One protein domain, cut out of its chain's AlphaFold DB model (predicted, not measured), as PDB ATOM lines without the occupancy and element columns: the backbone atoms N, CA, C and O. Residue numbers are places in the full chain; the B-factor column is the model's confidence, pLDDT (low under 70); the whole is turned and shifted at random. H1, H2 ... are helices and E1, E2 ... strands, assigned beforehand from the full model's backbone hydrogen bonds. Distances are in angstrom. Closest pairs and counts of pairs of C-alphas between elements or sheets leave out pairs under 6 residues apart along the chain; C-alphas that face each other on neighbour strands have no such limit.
ATOM      1  N   LYS A 195      10.369 -25.878  34.188       82.00
ATOM      2  CA  LYS A 195       9.135 -25.581  34.936       82.00
ATOM      3  C   LYS A 195       8.156 -26.757  34.932       82.00
ATOM      4  O   LYS A 195       7.545 -27.054  35.963       82.00
ATOM      5  N   GLN A 196       8.005 -27.434  33.794       81.06
ATOM      6  CA  GLN A 196       7.180 -28.639  33.705       81.06
ATOM      7  C   GLN A 196       7.769 -29.788  34.533       81.06
ATOM      8  O   GLN A 196       7.031 -30.421  35.287       81.06
ATOM      9  N   GLY A 197       9.085 -30.010  34.468       81.56
ATOM     10  CA  GLY A 197       9.794 -31.046  35.219       81.56
ATOM     11  C   GLY A 197       9.593 -30.926  36.728       81.56
ATOM     12  O   GLY A 197       9.326 -31.928  37.386       81.56
ATOM     13  N   LEU A 198       9.601 -29.706  37.276       82.31
ATOM     14  CA  LEU A 198       9.291 -29.476  38.693       82.31
ATOM     15  C   LEU A 198       7.862 -29.904  39.063       82.31
ATOM     16  O   LEU A 198       7.643 -30.500  40.117       82.31
ATOM     17  N   THR A 199       6.888 -29.624  38.196       82.94
ATOM     18  CA  THR A 199       5.478 -29.981  38.430       82.94
ATOM     19  C   THR A 199       5.275 -31.494  38.355       82.94
ATOM     20  O   THR A 199       4.721 -32.096  39.276       82.94
ATOM     21  N   PHE A 200       5.781 -32.130  37.295       86.06
ATOM     22  CA  PHE A 200       5.667 -33.577  37.106       86.06
ATOM     23  C   PHE A 200       6.523 -34.379  38.087       86.06
ATOM     24  O   PHE A 200       6.132 -35.484  38.453       86.06
ATOM     25  N   GLY A 201       7.624 -33.816  38.590       87.19
ATOM     26  CA  GLY A 201       8.404 -34.401  39.680       87.19
ATOM     27  C   GLY A 201       7.591 -34.521  40.971       87.19
ATOM     28  O   GLY A 201       7.567 -35.589  41.579       87.19
ATOM     29  N   ARG A 202       6.842 -33.471  41.343       87.69
ATOM     30  CA  ARG A 202       5.949 -33.494  42.520       87.69
ATOM     31  C   ARG A 202       4.811 -34.501  42.360       87.69
ATOM     32  O   ARG A 202       4.544 -35.274  43.278       87.69
ATOM     33  N   ILE A 203       4.176 -34.528  41.185       90.50
ATOM     34  CA  ILE A 203       3.127 -35.511  40.869       90.50
ATOM     35  C   ILE A 203       3.697 -36.930  40.918       90.50
ATOM     36  O   ILE A 203       3.123 -37.789  41.577       90.50
ATOM     37  N   THR A 204       4.853 -37.165  40.294       92.06
ATOM     38  CA  THR A 204       5.537 -38.465  40.289       92.06
ATOM     39  C   THR A 204       5.889 -38.929  41.698       92.06
ATOM     40  O   THR A 204       5.690 -40.099  42.015       92.06
ATOM     41  N   GLN A 205       6.359 -38.033  42.569       91.75
ATOM     42  CA  GLN A 205       6.670 -38.370  43.957       91.75
ATOM     43  C   GLN A 205       5.427 -38.869  44.710       91.75
ATOM     44  O   GLN A 205       5.477 -39.932  45.333       91.75
ATOM     45  N   LYS A 206       4.301 -38.144  44.620       91.12
ATOM     46  CA  LYS A 206       3.036 -38.553  45.255       91.12
ATOM     47  C   LYS A 206       2.483 -39.835  44.635       91.12
ATOM     48  O   LYS A 206       2.128 -40.761  45.360       91.12
ATOM     49  N   PHE A 207       2.490 -39.918  43.309       93.25
ATOM     50  CA  PHE A 207       2.042 -41.085  42.557       93.25
ATOM     51  C   PHE A 207       2.833 -42.344  42.927       93.25
ATOM     52  O   PHE A 207       2.240 -43.356  43.291       93.25
ATOM     53  N   SER A 208       4.170 -42.286  42.927       91.88
ATOM     54  CA  SER A 208       5.001 -43.438  43.286       91.88
ATOM     55  C   SER A 208       4.795 -43.876  44.734       91.88
ATOM     56  O   SER A 208       4.870 -45.072  45.006       91.88
ATOM     57  N   ALA A 209       4.554 -42.946  45.663       90.62
ATOM     58  CA  ALA A 209       4.274 -43.287  47.056       90.62
ATOM     59  C   ALA A 209       2.939 -44.035  47.203       90.62
ATOM     60  O   ALA A 209       2.869 -45.039  47.911       90.62
ATOM     61  N   ILE A 210       1.905 -43.587  46.485       90.44
ATOM     62  CA  ILE A 210       0.595 -44.249  46.447       90.44
ATOM     63  C   ILE A 210       0.724 -45.645  45.824       90.44
ATOM     64  O   ILE A 210       0.243 -46.615  46.402       90.44
ATOM     65  N   ILE A 211       1.434 -45.774  44.701       90.19
ATOM     66  CA  ILE A 211       1.670 -47.065  44.040       90.19
ATOM     67  C   ILE A 211       2.402 -48.050  44.960       90.19
ATOM     68  O   ILE A 211       1.983 -49.201  45.066       90.19
ATOM     69  N   ARG A 212       3.439 -47.604  45.684       89.06
ATOM     70  CA  ARG A 212       4.139 -48.464  46.655       89.06
ATOM     71  C   ARG A 212       3.231 -48.959  47.766       89.06
ATOM     72  O   ARG A 212       3.369 -50.083  48.236       89.06
ATOM     73  N   ARG A 213       2.306 -48.104  48.195       87.12
ATOM     74  CA  ARG A 213       1.365 -48.445  49.252       87.12
ATOM     75  C   ARG A 213       0.294 -49.425  48.778       87.12
ATOM     76  O   ARG A 213      -0.038 -50.332  49.526       87.12
ATOM     77  N   LEU A 214      -0.226 -49.237  47.565       85.19
ATOM     78  CA  LEU A 214      -1.316 -50.048  47.014       85.19
ATOM     79  C   LEU A 214      -0.853 -51.399  46.457       85.19
ATOM     80  O   LEU A 214      -1.636 -52.343  46.454       85.19
ATOM     81  N   VAL A 215       0.387 -51.495  45.965       83.88
ATOM     82  CA  VAL A 215       0.899 -52.707  45.307       83.88
ATOM     83  C   VAL A 215       1.909 -53.438  46.186       83.88
ATOM     84  O   VAL A 215       1.624 -54.529  46.671       83.88
ATOM     85  N   ASN A 216       3.102 -52.863  46.362       82.19
ATOM     86  CA  ASN A 216       4.163 -53.340  47.251       82.19
ATOM     87  C   ASN A 216       5.279 -52.284  47.363       82.19
ATOM     88  O   ASN A 216       5.392 -51.397  46.518       82.19
ATOM     89  N   GLU A 217       6.155 -52.400  48.363       82.62
ATOM     90  CA  GLU A 217       7.216 -51.408  48.609       82.62
ATOM     91  C   GLU A 217       8.233 -51.261  47.461       82.62
ATOM     92  O   GLU A 217       8.860 -50.206  47.328       82.62
ATOM     93  N   ASN A 218       8.369 -52.284  46.611       83.19
ATOM     94  CA  ASN A 218       9.304 -52.301  45.484       83.19
ATOM     95  C   ASN A 218       8.746 -51.633  44.219       83.19
ATOM     96  O   ASN A 218       9.515 -51.315  43.310       83.19
ATOM     97  N   ALA A 219       7.436 -51.383  44.164       86.25
ATOM     98  CA  ALA A 219       6.790 -50.800  43.002       86.25
ATOM     99  C   ALA A 219       7.269 -49.360  42.747       86.25
ATOM    100  O   ALA A 219       7.519 -48.565  43.664       86.25
ATOM    101  N   LYS A 220       7.385 -48.989  41.473       87.62
ATOM    102  CA  LYS A 220       7.768 -47.632  41.060       87.62
ATOM    103  C   LYS A 220       6.707 -47.055  40.148       87.62
ATOM    104  O   LYS A 220       6.320 -47.682  39.173       87.62
ATOM    105  N   GLY A 221       6.259 -45.847  40.468       89.69
ATOM    106  CA  GLY A 221       5.363 -45.079  39.614       89.69
ATOM    107  C   GLY A 221       6.092 -43.886  39.008       89.69
ATOM    108  O   GLY A 221       6.840 -43.210  39.713       89.69
ATOM    109  N   SER A 222       5.854 -43.585  37.734       90.12
ATOM    110  CA  SER A 222       6.315 -42.338  37.117       90.12
ATOM    111  C   SER A 222       5.240 -41.707  36.251       90.12
ATOM    112  O   SER A 222       4.534 -42.406  35.526       90.12
ATOM    113  N   VAL A 223       5.157 -40.379  36.308       90.94
ATOM    114  CA  VAL A 223       4.231 -39.576  35.512       90.94
ATOM    115  C   VAL A 223       5.034 -38.550  34.725       90.94
ATOM    116  O   VAL A 223       5.661 -37.658  35.301       90.94
ATOM    117  N   THR A 224       5.004 -38.658  33.403       85.81
ATOM    118  CA  THR A 224       5.742 -37.777  32.493       85.81
ATOM    119  C   THR A 224       4.812 -37.165  31.456       85.81
ATOM    120  O   THR A 224       3.825 -37.771  31.056       85.81
ATOM    121  N   LEU A 225       5.125 -35.954  31.001       82.81
ATOM    122  CA  LEU A 225       4.436 -35.318  29.880       82.81
ATOM    123  C   LEU A 225       5.339 -35.370  28.652       82.81
ATOM    124  O   LEU A 225       6.428 -34.792  28.662       82.81
ATOM    125  N   SER A 226       4.886 -36.055  27.607       77.06
ATOM    126  CA  SER A 226       5.570 -36.129  26.318       77.06
ATOM    127  C   SER A 226       4.825 -35.307  25.260       77.06
ATOM    128  O   SER A 226       3.755 -34.745  25.509       77.06
ATOM    129  N   GLY A 227       5.385 -35.225  24.049       71.50
ATOM    130  CA  GLY A 227       4.715 -34.578  22.912       71.50
ATOM    131  C   GLY A 227       3.400 -35.254  22.497       71.50
ATOM    132  O   GLY A 227       2.613 -34.636  21.787       71.50
ATOM    133  N   ASN A 228       3.150 -36.483  22.966       77.12
ATOM    134  CA  ASN A 228       1.959 -37.274  22.659       77.12
ATOM    135  C   ASN A 228       0.931 -37.298  23.805       77.12
ATOM    136  O   ASN A 228      -0.104 -37.948  23.675       77.12
ATOM    137  N   GLY A 229       1.190 -36.593  24.913       81.94
ATOM    138  CA  GLY A 229       0.289 -36.515  26.063       81.94
ATOM    139  C   GLY A 229       0.925 -36.987  27.370       81.94
ATOM    140  O   GLY A 229       2.145 -36.989  27.531       81.94
ATOM    141  N   LEU A 230       0.069 -37.321  28.337       85.88
ATOM    142  CA  LEU A 230       0.471 -37.801  29.657       85.88
ATOM    143  C   LEU A 230       0.816 -39.293  29.590       85.88
ATOM    144  O   LEU A 230      -0.015 -40.108  29.199       85.88
ATOM    145  N   GLU A 231       2.021 -39.648  30.017       88.12
ATOM    146  CA  GLU A 231       2.500 -41.024  30.105       88.12
ATOM    147  C   GLU A 231       2.623 -41.426  31.578       88.12
ATOM    148  O   GLU A 231       3.336 -40.789  32.356       88.12
ATOM    149  N   ILE A 232       1.907 -42.486  31.962       89.00
ATOM    150  CA  ILE A 232       1.891 -43.025  33.324       89.00
ATOM    151  C   ILE A 232       2.429 -44.453  33.290       89.00
ATOM    152  O   ILE A 232       1.868 -45.337  32.633       89.00
ATOM    153  N   LEU A 233       3.507 -44.686  34.032       88.00
ATOM    154  CA  LEU A 233       4.170 -45.982  34.126       88.00
ATOM    155  C   LEU A 233       4.136 -46.485  35.563       88.00
ATOM    156  O   LEU A 233       4.296 -45.715  36.510       88.00
ATOM    157  N   VAL A 234       3.930 -47.791  35.702       86.19
ATOM    158  CA  VAL A 234       3.963 -48.515  36.972       86.19
ATOM    159  C   VAL A 234       4.796 -49.768  36.738       86.19
ATOM    160  O   VAL A 234       4.419 -50.602  35.923       86.19
ATOM    161  N   ASP A 235       5.930 -49.868  37.421       83.19
ATOM    162  CA  ASP A 235       6.851 -51.002  37.356       83.19
ATOM    163  C   ASP A 235       6.744 -51.815  38.650       83.19
ATOM    164  O   ASP A 235       6.882 -51.267  39.749       83.19
ATOM    165  N   VAL A 236       6.452 -53.110  38.514       74.75
ATOM    166  CA  VAL A 236       6.229 -54.058  39.614       74.75
ATOM    167  C   VAL A 236       6.954 -55.352  39.254       74.75
ATOM    168  O   VAL A 236       6.356 -56.272  38.695       74.75
ATOM    169  N   ASP A 237       8.256 -55.400  39.542       64.12
ATOM    170  CA  ASP A 237       9.144 -56.519  39.193       64.12
ATOM    171  C   ASP A 237       9.030 -56.925  37.701       64.12
ATOM    172  O   ASP A 237       8.953 -58.112  37.363       64.12
ATOM    173  N   GLY A 238       8.984 -55.927  36.802       59.06
ATOM    174  CA  GLY A 238       8.808 -56.076  35.352       59.06
ATOM    175  C   GLY A 238       7.541 -55.393  34.807       59.06
ATOM    176  O   GLY A 238       6.572 -55.167  35.532       59.06
ATOM    177  N   ASP A 239       7.532 -55.085  33.501       53.22
ATOM    178  CA  ASP A 239       6.418 -54.397  32.817       53.22
ATOM    179  C   ASP A 239       5.198 -55.334  32.692       53.22
ATOM    180  O   ASP A 239       5.035 -56.067  31.713       53.22
ATOM    181  N   ARG A 240       4.336 -55.364  33.715       55.97
ATOM    182  CA  ARG A 240       3.047 -56.070  33.659       55.97
ATOM    183  C   ARG A 240       1.979 -55.122  33.119       55.97
ATOM    184  O   ARG A 240       1.541 -54.205  33.802       55.97
ATOM    185  N   ARG A 241       1.500 -55.381  31.902       57.78
ATOM    186  CA  ARG A 241       0.357 -54.672  31.300       57.78
ATOM    187  C   ARG A 241      -0.919 -55.478  31.498       57.78
ATOM    188  O   ARG A 241      -1.369 -56.173  30.591       57.78
ATOM    189  N   THR A 242      -1.475 -55.444  32.704       70.38
ATOM    190  CA  THR A 242      -2.794 -56.031  32.980       70.38
ATOM    191  C   THR A 242      -3.849 -54.932  33.045       70.38
ATOM    192  O   THR A 242      -3.549 -53.803  33.429       70.38
ATOM    193  N   ALA A 243      -5.100 -55.257  32.704       70.62
ATOM    194  CA  ALA A 243      -6.217 -54.313  32.805       70.62
ATOM    195  C   ALA A 243      -6.350 -53.712  34.219       70.62
ATOM    196  O   ALA A 243      -6.682 -52.541  34.367       70.62
ATOM    197  N   ALA A 244      -5.983 -54.481  35.249       73.31
ATOM    198  CA  ALA A 244      -5.959 -54.012  36.629       73.31
ATOM    199  C   ALA A 244      -4.919 -52.925  36.900       73.31
ATOM    200  O   ALA A 244      -5.186 -51.978  37.637       73.31
ATOM    201  N   ILE A 245      -3.747 -53.023  36.273       79.50
ATOM    202  CA  ILE A 245      -2.701 -52.009  36.395       79.50
ATOM    203  C   ILE A 245      -3.112 -50.726  35.663       79.50
ATOM    204  O   ILE A 245      -2.851 -49.639  36.168       79.50
ATOM    205  N   GLU A 246      -3.807 -50.823  34.527       82.19
ATOM    206  CA  GLU A 246      -4.327 -49.641  33.822       82.19
ATOM    207  C   GLU A 246      -5.395 -48.897  34.638       82.19
ATOM    208  O   GLU A 246      -5.299 -47.680  34.809       82.19
ATOM    209  N   SER A 247      -6.349 -49.611  35.244       83.56
ATOM    210  CA  SER A 247      -7.324 -49.006  36.167       83.56
ATOM    211  C   SER A 247      -6.653 -48.393  37.402       83.56
ATOM    212  O   SER A 247      -7.030 -47.311  37.859       83.56
ATOM    213  N   LEU A 248      -5.616 -49.052  37.930       85.81
ATOM    214  CA  LEU A 248      -4.849 -48.557  39.071       85.81
ATOM    215  C   LEU A 248      -4.076 -47.275  38.745       85.81
ATOM    216  O   LEU A 248      -4.023 -46.382  39.586       85.81
ATOM    217  N   LYS A 249      -3.488 -47.166  37.546       88.19
ATOM    218  CA  LYS A 249      -2.753 -45.968  37.103       88.19
ATOM    219  C   LYS A 249      -3.626 -44.721  37.173       88.19
ATOM    220  O   LYS A 249      -3.185 -43.713  37.718       88.19
ATOM    221  N   VAL A 250      -4.852 -44.805  36.659       88.00
ATOM    222  CA  VAL A 250      -5.812 -43.689  36.656       88.00
ATOM    223  C   VAL A 250      -6.153 -43.289  38.089       88.00
ATOM    224  O   VAL A 250      -5.964 -42.140  38.481       88.00
ATOM    225  N   LEU A 251      -6.546 -44.259  38.914       87.69
ATOM    226  CA  LEU A 251      -6.952 -43.990  40.288       87.69
ATOM    227  C   LEU A 251      -5.798 -43.461  41.159       87.69
ATOM    228  O   LEU A 251      -5.976 -42.520  41.936       87.69
ATOM    229  N   ALA A 252      -4.602 -44.040  41.044       89.62
ATOM    230  CA  ALA A 252      -3.436 -43.581  41.792       89.62
ATOM    231  C   ALA A 252      -2.989 -42.182  41.339       89.62
ATOM    232  O   ALA A 252      -2.515 -41.395  42.163       89.62
ATOM    233  N   PHE A 253      -3.170 -41.845  40.059       90.94
ATOM    234  CA  PHE A 253      -2.921 -40.503  39.540       90.94
ATOM    235  C   PHE A 253      -3.926 -39.481  40.083       90.94
ATOM    236  O   PHE A 253      -3.509 -38.421  40.553       90.94
ATOM    237  N   ASP A 254      -5.219 -39.808  40.107       89.69
ATOM    238  CA  ASP A 254      -6.253 -38.932  40.671       89.69
ATOM    239  C   ASP A 254      -6.033 -38.690  42.167       89.69
ATOM    240  O   ASP A 254      -6.153 -37.560  42.646       89.69
ATOM    241  N   LEU A 255      -5.625 -39.723  42.910       89.00
ATOM    242  CA  LEU A 255      -5.237 -39.591  44.315       89.00
ATOM    243  C   LEU A 255      -3.983 -38.727  44.493       89.00
ATOM    244  O   LEU A 255      -3.942 -37.898  45.400       89.00
ATOM    245  N   ALA A 256      -2.977 -38.868  43.625       90.88
ATOM    246  CA  ALA A 256      -1.790 -38.014  43.661       90.88
ATOM    247  C   ALA A 256      -2.159 -36.542  43.416       90.88
ATOM    248  O   ALA A 256      -1.702 -35.658  44.145       90.88
ATOM    249  N   CYS A 257      -3.033 -36.283  42.440       89.81
ATOM    250  CA  CYS A 257      -3.580 -34.956  42.172       89.81
ATOM    251  C   CYS A 257      -4.382 -34.423  43.365       89.81
ATOM    252  O   CYS A 257      -4.202 -33.267  43.750       89.81
ATOM    253  N   LEU A 258      -5.217 -35.253  43.994       90.19
ATOM    254  CA  LEU A 258      -5.973 -34.893  45.193       90.19
ATOM    255  C   LEU A 258      -5.044 -34.511  46.352       90.19
ATOM    256  O   LEU A 258      -5.245 -33.460  46.953       90.19
ATOM    257  N   CYS A 259      -4.003 -35.301  46.630       89.50
ATOM    258  CA  CYS A 259      -3.012 -34.990  47.666       89.50
ATOM    259  C   CYS A 259      -2.348 -33.632  47.419       89.50
ATOM    260  O   CYS A 259      -2.307 -32.796  48.318       89.50
ATOM    261  N   LEU A 260      -1.899 -33.374  46.187       88.81
ATOM    262  CA  LEU A 260      -1.318 -32.077  45.834       88.81
ATOM    263  C   LEU A 260      -2.331 -30.928  45.964       88.81
ATOM    264  O   LEU A 260      -1.949 -29.802  46.265       88.81
ATOM    265  N   SER A 261      -3.618 -31.195  45.746       89.62
ATOM    266  CA  SER A 261      -4.692 -30.198  45.878       89.62
ATOM    267  C   SER A 261      -5.000 -29.877  47.337       89.62
ATOM    268  O   SER A 261      -5.169 -28.709  47.680       89.62
ATOM    269  N   ILE A 262      -5.003 -30.892  48.206       88.12
ATOM    270  CA  ILE A 262      -5.103 -30.734  49.667       88.12
ATOM    271  C   ILE A 262      -3.923 -29.904  50.195       88.12
ATOM    272  O   ILE A 262      -4.100 -29.060  51.068       88.12
ATOM    273  N   GLU A 263      -2.733 -30.089  49.621       87.25
ATOM    274  CA  GLU A 263      -1.522 -29.319  49.936       87.25
ATOM    275  C   GLU A 263      -1.518 -27.897  49.337       87.25
ATOM    276  O   GLU A 263      -0.564 -27.145  49.538       87.25
ATOM    277  N   GLY A 264      -2.553 -27.511  48.580       85.69
ATOM    278  CA  GLY A 264      -2.638 -26.206  47.916       85.69
ATOM    279  C   GLY A 264      -1.667 -26.029  46.740       85.69
ATOM    280  O   GLY A 264      -1.459 -24.913  46.268       85.69
ATOM    281  N   ALA A 265      -1.063 -27.115  46.251       83.88
ATOM    282  CA  ALA A 265      -0.100 -27.106  45.151       83.88
ATOM    283  C   ALA A 265      -0.755 -27.158  43.757       83.88
ATOM    284  O   ALA A 265      -0.053 -27.084  42.745       83.88
ATOM    285  N   THR A 266      -2.084 -27.271  43.681       81.94
ATOM    286  CA  THR A 266      -2.857 -27.275  42.430       81.94
ATOM    287  C   THR A 266      -3.999 -26.252  42.484       81.94
ATOM    288  O   THR A 266      -4.256 -25.625  43.509       81.94
ATOM    289  N   ARG A 267      -4.703 -26.085  41.357       82.69
ATOM    290  CA  ARG A 267      -5.956 -25.312  41.272       82.69
ATOM    291  C   ARG A 267      -7.196 -26.197  41.128       82.69
ATOM    292  O   ARG A 267      -8.271 -25.671  40.854       82.69
ATOM    293  N   VAL A 268      -7.048 -27.520  41.236       80.81
ATOM    294  CA  VAL A 268      -8.196 -28.434  41.164       80.81
ATOM    295  C   VAL A 268      -8.789 -28.622  42.566       80.81
ATOM    296  O   VAL A 268      -8.066 -28.456  43.551       80.81
ATOM    297  N   PRO A 269     -10.096 -28.905  42.699       85.44
ATOM    298  CA  PRO A 269     -10.720 -29.068  44.008       85.44
ATOM    299  C   PRO A 269     -10.058 -30.178  44.834       85.44
ATOM    300  O   PRO A 269      -9.774 -31.258  44.321       85.44
ATOM    301  N   ALA A 270      -9.884 -29.945  46.138       87.75
ATOM    302  CA  ALA A 270      -9.413 -30.944  47.103       87.75
ATOM    303  C   ALA A 270     -10.518 -31.958  47.481       87.75
ATOM    304  O   ALA A 270     -10.722 -32.284  48.648       87.75
ATOM    305  N   PHE A 271     -11.274 -32.420  46.485       85.75
ATOM    306  CA  PHE A 271     -12.383 -33.353  46.627       85.75
ATOM    307  C   PHE A 271     -12.456 -34.246  45.387       85.75
ATOM    308  O   PHE A 271     -12.369 -33.756  44.263       85.75
ATOM    309  N   LEU A 272     -12.622 -35.552  45.600       84.44
ATOM    310  CA  LEU A 272     -12.659 -36.562  44.545       84.44
ATOM    311  C   LEU A 272     -13.860 -37.483  44.764       84.44
ATOM    312  O   LEU A 272     -13.984 -38.106  45.818       84.44
ATOM    313  N   VAL A 273     -14.708 -37.605  43.744       85.00
ATOM    314  CA  VAL A 273     -15.756 -38.629  43.667       85.00
ATOM    315  C   VAL A 273     -15.366 -39.567  42.546       85.00
ATOM    316  O   VAL A 273     -15.175 -39.122  41.418       85.00
ATOM    317  N   HIS A 274     -15.242 -40.851  42.856       79.38
ATOM    318  CA  HIS A 274     -14.905 -41.862  41.867       79.38
ATOM    319  C   HIS A 274     -16.033 -42.888  41.805       79.38
ATOM    320  O   HIS A 274     -16.379 -43.488  42.818       79.38
ATOM    321  N   ASP A 275     -16.588 -43.103  40.611       75.38
ATOM    322  CA  ASP A 275     -17.647 -44.097  40.342       75.38
ATOM    323  C   ASP A 275     -17.070 -45.508  40.062       75.38
ATOM    324  O   ASP A 275     -17.642 -46.343  39.370       75.38
ATOM    325  N   SER A 276     -15.827 -45.744  40.485       62.59
ATOM    326  CA  SER A 276     -14.964 -46.855  40.062       62.59
ATOM    327  C   SER A 276     -13.704 -46.878  40.950       62.59
ATOM    328  O   SER A 276     -13.503 -45.958  41.747       62.59
ATOM    329  N   PRO A 277     -12.834 -47.890  40.855       68.06
ATOM    330  CA  PRO A 277     -12.967 -49.139  40.107       68.06
ATOM    331  C   PRO A 277     -13.822 -50.167  40.847       68.06
ATOM    332  O   PRO A 277     -14.020 -50.075  42.059       68.06
ATOM    333  N   ARG A 278     -14.344 -51.153  40.114       69.25
ATOM    334  CA  ARG A 278     -15.028 -52.302  40.718       69.25
ATOM    335  C   ARG A 278     -13.972 -53.254  41.280       69.25
ATOM    336  O   ARG A 278     -12.847 -53.294  40.790       69.25
ATOM    337  N   GLU A 279     -14.323 -54.060  42.280       63.97
ATOM    338  CA  GLU A 279     -13.412 -55.069  42.851       63.97
ATOM    339  C   GLU A 279     -12.826 -56.000  41.768       63.97
ATOM    340  O   GLU A 279     -11.636 -56.318  41.784       63.97
ATOM    341  N   ALA A 280     -13.647 -56.342  40.767       64.62
ATOM    342  CA  ALA A 280     -13.265 -57.145  39.607       64.62
ATOM    343  C   ALA A 280     -12.127 -56.530  38.767       64.62
ATOM    344  O   ALA A 280     -11.429 -57.264  38.070       64.62
ATOM    345  N   ASP A 281     -11.927 -55.211  38.848       69.75
ATOM    346  CA  ASP A 281     -10.938 -54.493  38.050       69.75
ATOM    347  C   ASP A 281      -9.582 -54.374  38.758       69.75
ATOM    348  O   ASP A 281      -8.581 -54.270  38.070       69.75
ATOM    349  N   LEU A 282      -9.500 -54.386  40.098       71.69
ATOM    350  CA  LEU A 282      -8.238 -54.164  40.837       71.69
ATOM    351  C   LEU A 282      -7.712 -55.385  41.603       71.69
ATOM    352  O   LEU A 282      -6.538 -55.408  41.971       71.69
ATOM    353  N   GLY A 283      -8.549 -56.395  41.841       74.75
ATOM    354  CA  GLY A 283      -8.238 -57.482  42.766       74.75
ATOM    355  C   GLY A 283      -8.440 -57.065  44.228       74.75
ATOM    356  O   GLY A 283      -8.114 -55.949  44.634       74.75
ATOM    357  N   LEU A 284      -8.981 -57.986  45.028       79.00
ATOM    358  CA  LEU A 284      -9.464 -57.725  46.389       79.00
ATOM    359  C   LEU A 284      -8.402 -57.101  47.314       79.00
ATOM    360  O   LEU A 284      -8.705 -56.182  48.064       79.00
ATOM    361  N   SER A 285      -7.137 -57.524  47.215       77.31
ATOM    362  CA  SER A 285      -6.057 -56.996  48.061       77.31
ATOM    363  C   SER A 285      -5.728 -55.523  47.792       77.31
ATOM    364  O   SER A 285      -5.495 -54.767  48.732       77.31
ATOM    365  N   ILE A 286      -5.727 -55.101  46.523       79.00
ATOM    366  CA  ILE A 286      -5.495 -53.702  46.131       79.00
ATOM    367  C   ILE A 286      -6.739 -52.864  46.457       79.00
ATOM    368  O   ILE A 286      -6.623 -51.724  46.910       79.00
ATOM    369  N   TYR A 287      -7.928 -53.443  46.261       81.38
ATOM    370  CA  TYR A 287      -9.202 -52.811  46.590       81.38
ATOM    371  C   TYR A 287      -9.329 -52.516  48.095       81.38
ATOM    372  O   TYR A 287      -9.640 -51.388  48.472       81.38
ATOM    373  N   ASP A 288      -8.994 -53.470  48.966       81.25
ATOM    374  CA  ASP A 288      -8.999 -53.276  50.421       81.25
ATOM    375  C   ASP A 288      -8.003 -52.197  50.869       81.25
ATOM    376  O   ASP A 288      -8.324 -51.330  51.692       81.25
ATOM    377  N   GLU A 289      -6.788 -52.221  50.315       80.12
ATOM    378  CA  GLU A 289      -5.746 -51.258  50.675       80.12
ATOM    379  C   GLU A 289      -6.113 -49.831  50.243       80.12
ATOM    380  O   GLU A 289      -5.837 -48.869  50.964       80.12
ATOM    381  N   LEU A 290      -6.833 -49.683  49.127       81.62
ATOM    382  CA  LEU A 290      -7.386 -48.406  48.684       81.62
ATOM    383  C   LEU A 290      -8.355 -47.793  49.709       81.62
ATOM    384  O   LEU A 290      -8.306 -46.584  49.949       81.62
ATOM    385  N   PHE A 291      -9.229 -48.591  50.331       78.25
ATOM    386  CA  PHE A 291     -10.119 -48.085  51.383       78.25
ATOM    387  C   PHE A 291      -9.367 -47.800  52.678       78.25
ATOM    388  O   PHE A 291      -9.634 -46.785  53.319       78.25
ATOM    389  N   ARG A 292      -8.374 -48.617  53.043       80.00
ATOM    390  CA  ARG A 292      -7.528 -48.346  54.221       80.00
ATOM    391  C   ARG A 292      -6.750 -47.043  54.085       80.00
ATOM    392  O   ARG A 292      -6.685 -46.275  55.044       80.00
ATOM    393  N   LEU A 293      -6.241 -46.759  52.888       75.50
ATOM    394  CA  LEU A 293      -5.592 -45.491  52.556       75.50
ATOM    395  C   LEU A 293      -6.537 -44.289  52.741       75.50
ATOM    396  O   LEU A 293      -6.087 -43.216  53.136       75.50
ATOM    397  N   LYS A 294      -7.843 -44.470  52.497       66.00
ATOM    398  CA  LYS A 294      -8.878 -43.426  52.625       66.00
ATOM    399  C   LYS A 294      -9.478 -43.293  54.037       66.00
ATOM    400  O   LYS A 294      -9.991 -42.225  54.354       66.00
ATOM    401  N   VAL A 295      -9.447 -44.343  54.866       55.38
ATOM    402  CA  VAL A 295     -10.211 -44.432  56.137       55.38
ATOM    403  C   VAL A 295      -9.341 -44.290  57.404       55.38
ATOM    404  O   VAL A 295      -9.871 -44.053  58.488       55.38
ATOM    405  N   GLY A 296      -8.010 -44.383  57.324       44.09
ATOM    406  CA  GLY A 296      -7.148 -44.312  58.513       44.09
ATOM    407  C   GLY A 296      -6.834 -42.883  59.015       44.09
ATOM    408  O   GLY A 296      -6.377 -42.065  58.216       44.09
ATOM    409  N   PRO A 297      -6.918 -42.589  60.334       41.72
ATOM    410  CA  PRO A 297      -6.424 -41.332  60.925       41.72
ATOM    411  C   PRO A 297      -4.887 -41.166  60.865       41.72
ATOM    412  O   PRO A 297      -4.371 -40.098  61.173       41.72
ATOM    413  N   GLU A 298      -4.149 -42.190  60.415       43.53
ATOM    414  CA  GLU A 298      -2.710 -42.121  60.104       43.53
ATOM    415  C   GLU A 298      -2.400 -41.850  58.614       43.53
ATOM    416  O   GLU A 298      -1.241 -41.608  58.260       43.53
ATOM    417  N   GLY A 299      -3.408 -41.862  57.731       46.12
ATOM    418  CA  GLY A 299      -3.230 -41.648  56.287       46.12
ATOM    419  C   GLY A 299      -2.775 -40.226  55.944       46.12
ATOM    420  O   GLY A 299      -1.921 -40.033  55.083       46.12
ATOM    421  N   SER A 300      -3.251 -39.228  56.688       43.41
ATOM    422  CA  SER A 300      -2.831 -37.826  56.551       43.41
ATOM    423  C   SER A 300      -1.427 -37.566  57.115       43.41
ATOM    424  O   SER A 300      -0.669 -36.789  56.536       43.41
ATOM    425  N   ALA A 301      -1.036 -38.256  58.192       41.25
ATOM    426  CA  ALA A 301       0.247 -38.046  58.866       41.25
ATOM    427  C   ALA A 301       1.450 -38.687  58.144       41.25
ATOM    428  O   ALA A 301       2.569 -38.204  58.294       41.25
ATOM    429  N   ARG A 302       1.269 -39.743  57.335       45.44
ATOM    430  CA  ARG A 302       2.388 -40.382  56.600       45.44
ATOM    431  C   ARG A 302       2.492 -39.985  55.124       45.44
ATOM    432  O   ARG A 302       3.596 -39.989  54.592       45.44
ATOM    433  N   LEU A 303       1.400 -39.560  54.479       48.66
ATOM    434  CA  LEU A 303       1.450 -38.985  53.120       48.66
ATOM    435  C   LEU A 303       1.998 -37.543  53.102       48.66
ATOM    436  O   LEU A 303       2.559 -37.115  52.088       48.66
ATOM    437  N   GLY A 304       1.880 -36.820  54.226       44.41
ATOM    438  CA  GLY A 304       2.478 -35.498  54.449       44.41
ATOM    439  C   GLY A 304       3.946 -35.514  54.903       44.41
ATOM    440  O   GLY A 304       4.586 -34.470  54.880       44.41
ATOM    441  N   THR A 305       4.507 -36.677  55.263       42.28
ATOM    442  CA  THR A 305       5.859 -36.796  55.855       42.28
ATOM    443  C   THR A 305       6.810 -37.636  54.996       42.28
ATOM    444  O   THR A 305       7.629 -38.398  55.503       42.28
TER     445      THR A 305
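What this domain is: This is residues 195 to 305 of the 315 residues of a protein of Xanthobacteraceae bacterium (UniProt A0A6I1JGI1). Two long helices, H1 and H2, cross as an X and make the core, and a hairpin of two strands, E1 and E2, packs mainly along H1 and also on the earlier part of H2. H4 packs with its residues 286 to 290 on the last residues of H1, the short H3 packs beside the beginning of H2, and the short H5 follows H4 near the last printed residue. The printed part has 111 residues, with five named helices and two named strands in the order H1 E1 E2 H2 H3 H4 H5; the strands are antiparallel and the class is mostly helix. The whole is compact and rounded, with a radius of gyration of the C-alphas of 13.6 A and spans of 38 by 35 by 27 A.

How they stand to each other: H1, residues 195 to 214, and E1, residues 220 to 226, have 21 pairs of C-alphas within 8 A, the closest those of Ser 208 and Gly 221, 4.0 A apart. E1 and E2, residues 229 to 235, form an antiparallel hairpin at 163 degrees, with N 222 and O 233 at 2.9 A and N 231 and O 224 at 2.8 A, within hydrogen-bond range. H2, residues 243 to 262, touches H1 with its residues 252 to 260 alone, at a steep tilt of 61 degrees, opposite ways; their closest C-alphas, of Phe 207 and Ala 256, are 5.0 A apart. The closest C-alphas of E2 and H2, of Ile 232 and Lys 249, are 6.7 A apart. H3, residues 279 to 282, touches residues 243 to 248 of H2 alone, closest at the C-alphas of Ala 244 and Leu 282, 4.8 A. H4, residues 284 to 295, touches residues 213 to 214 of H1 alone, at a steep tilt of 65 degrees, opposite ways; the closest C-alphas, of Leu 214 and Ile 286, are 5.6 A apart. H5, residues 299 to 303, is close to H4 but not clearly touching, with the C-alphas of Leu 293 and Gly 299 5.9 A apart as the closest. In H1, H2, H4 and H5 every O i to N i+4 pair is within hydrogen-bond range; H3 is too short for such a pair.

Where its parts are: H1 begins at C-alpha 195 (9.135, -25.581, 34.936) and is 29.2 A long. E1 measures 18.8 A and E2 19.5 A. H2 begins at C-alpha 243 (-6.217, -54.313, 32.805) and is 29.0 A long. H3 measures 5.6 A, H4 16.5 A and H5 6.2 A, ending at C-alpha 303 (1.450, -38.985, 53.120).

The domain as a whole: The C-alphas farthest apart, of Gly 227 and Pro 297, are 40.2 A apart. The printed part has no cut. The link from H2 to H3, residues 263 to 278, is long. Mean pLDDT of the printed part is 78.1; it is under 70 at residues 237 to 241, 276 to 281 and 294 to 305.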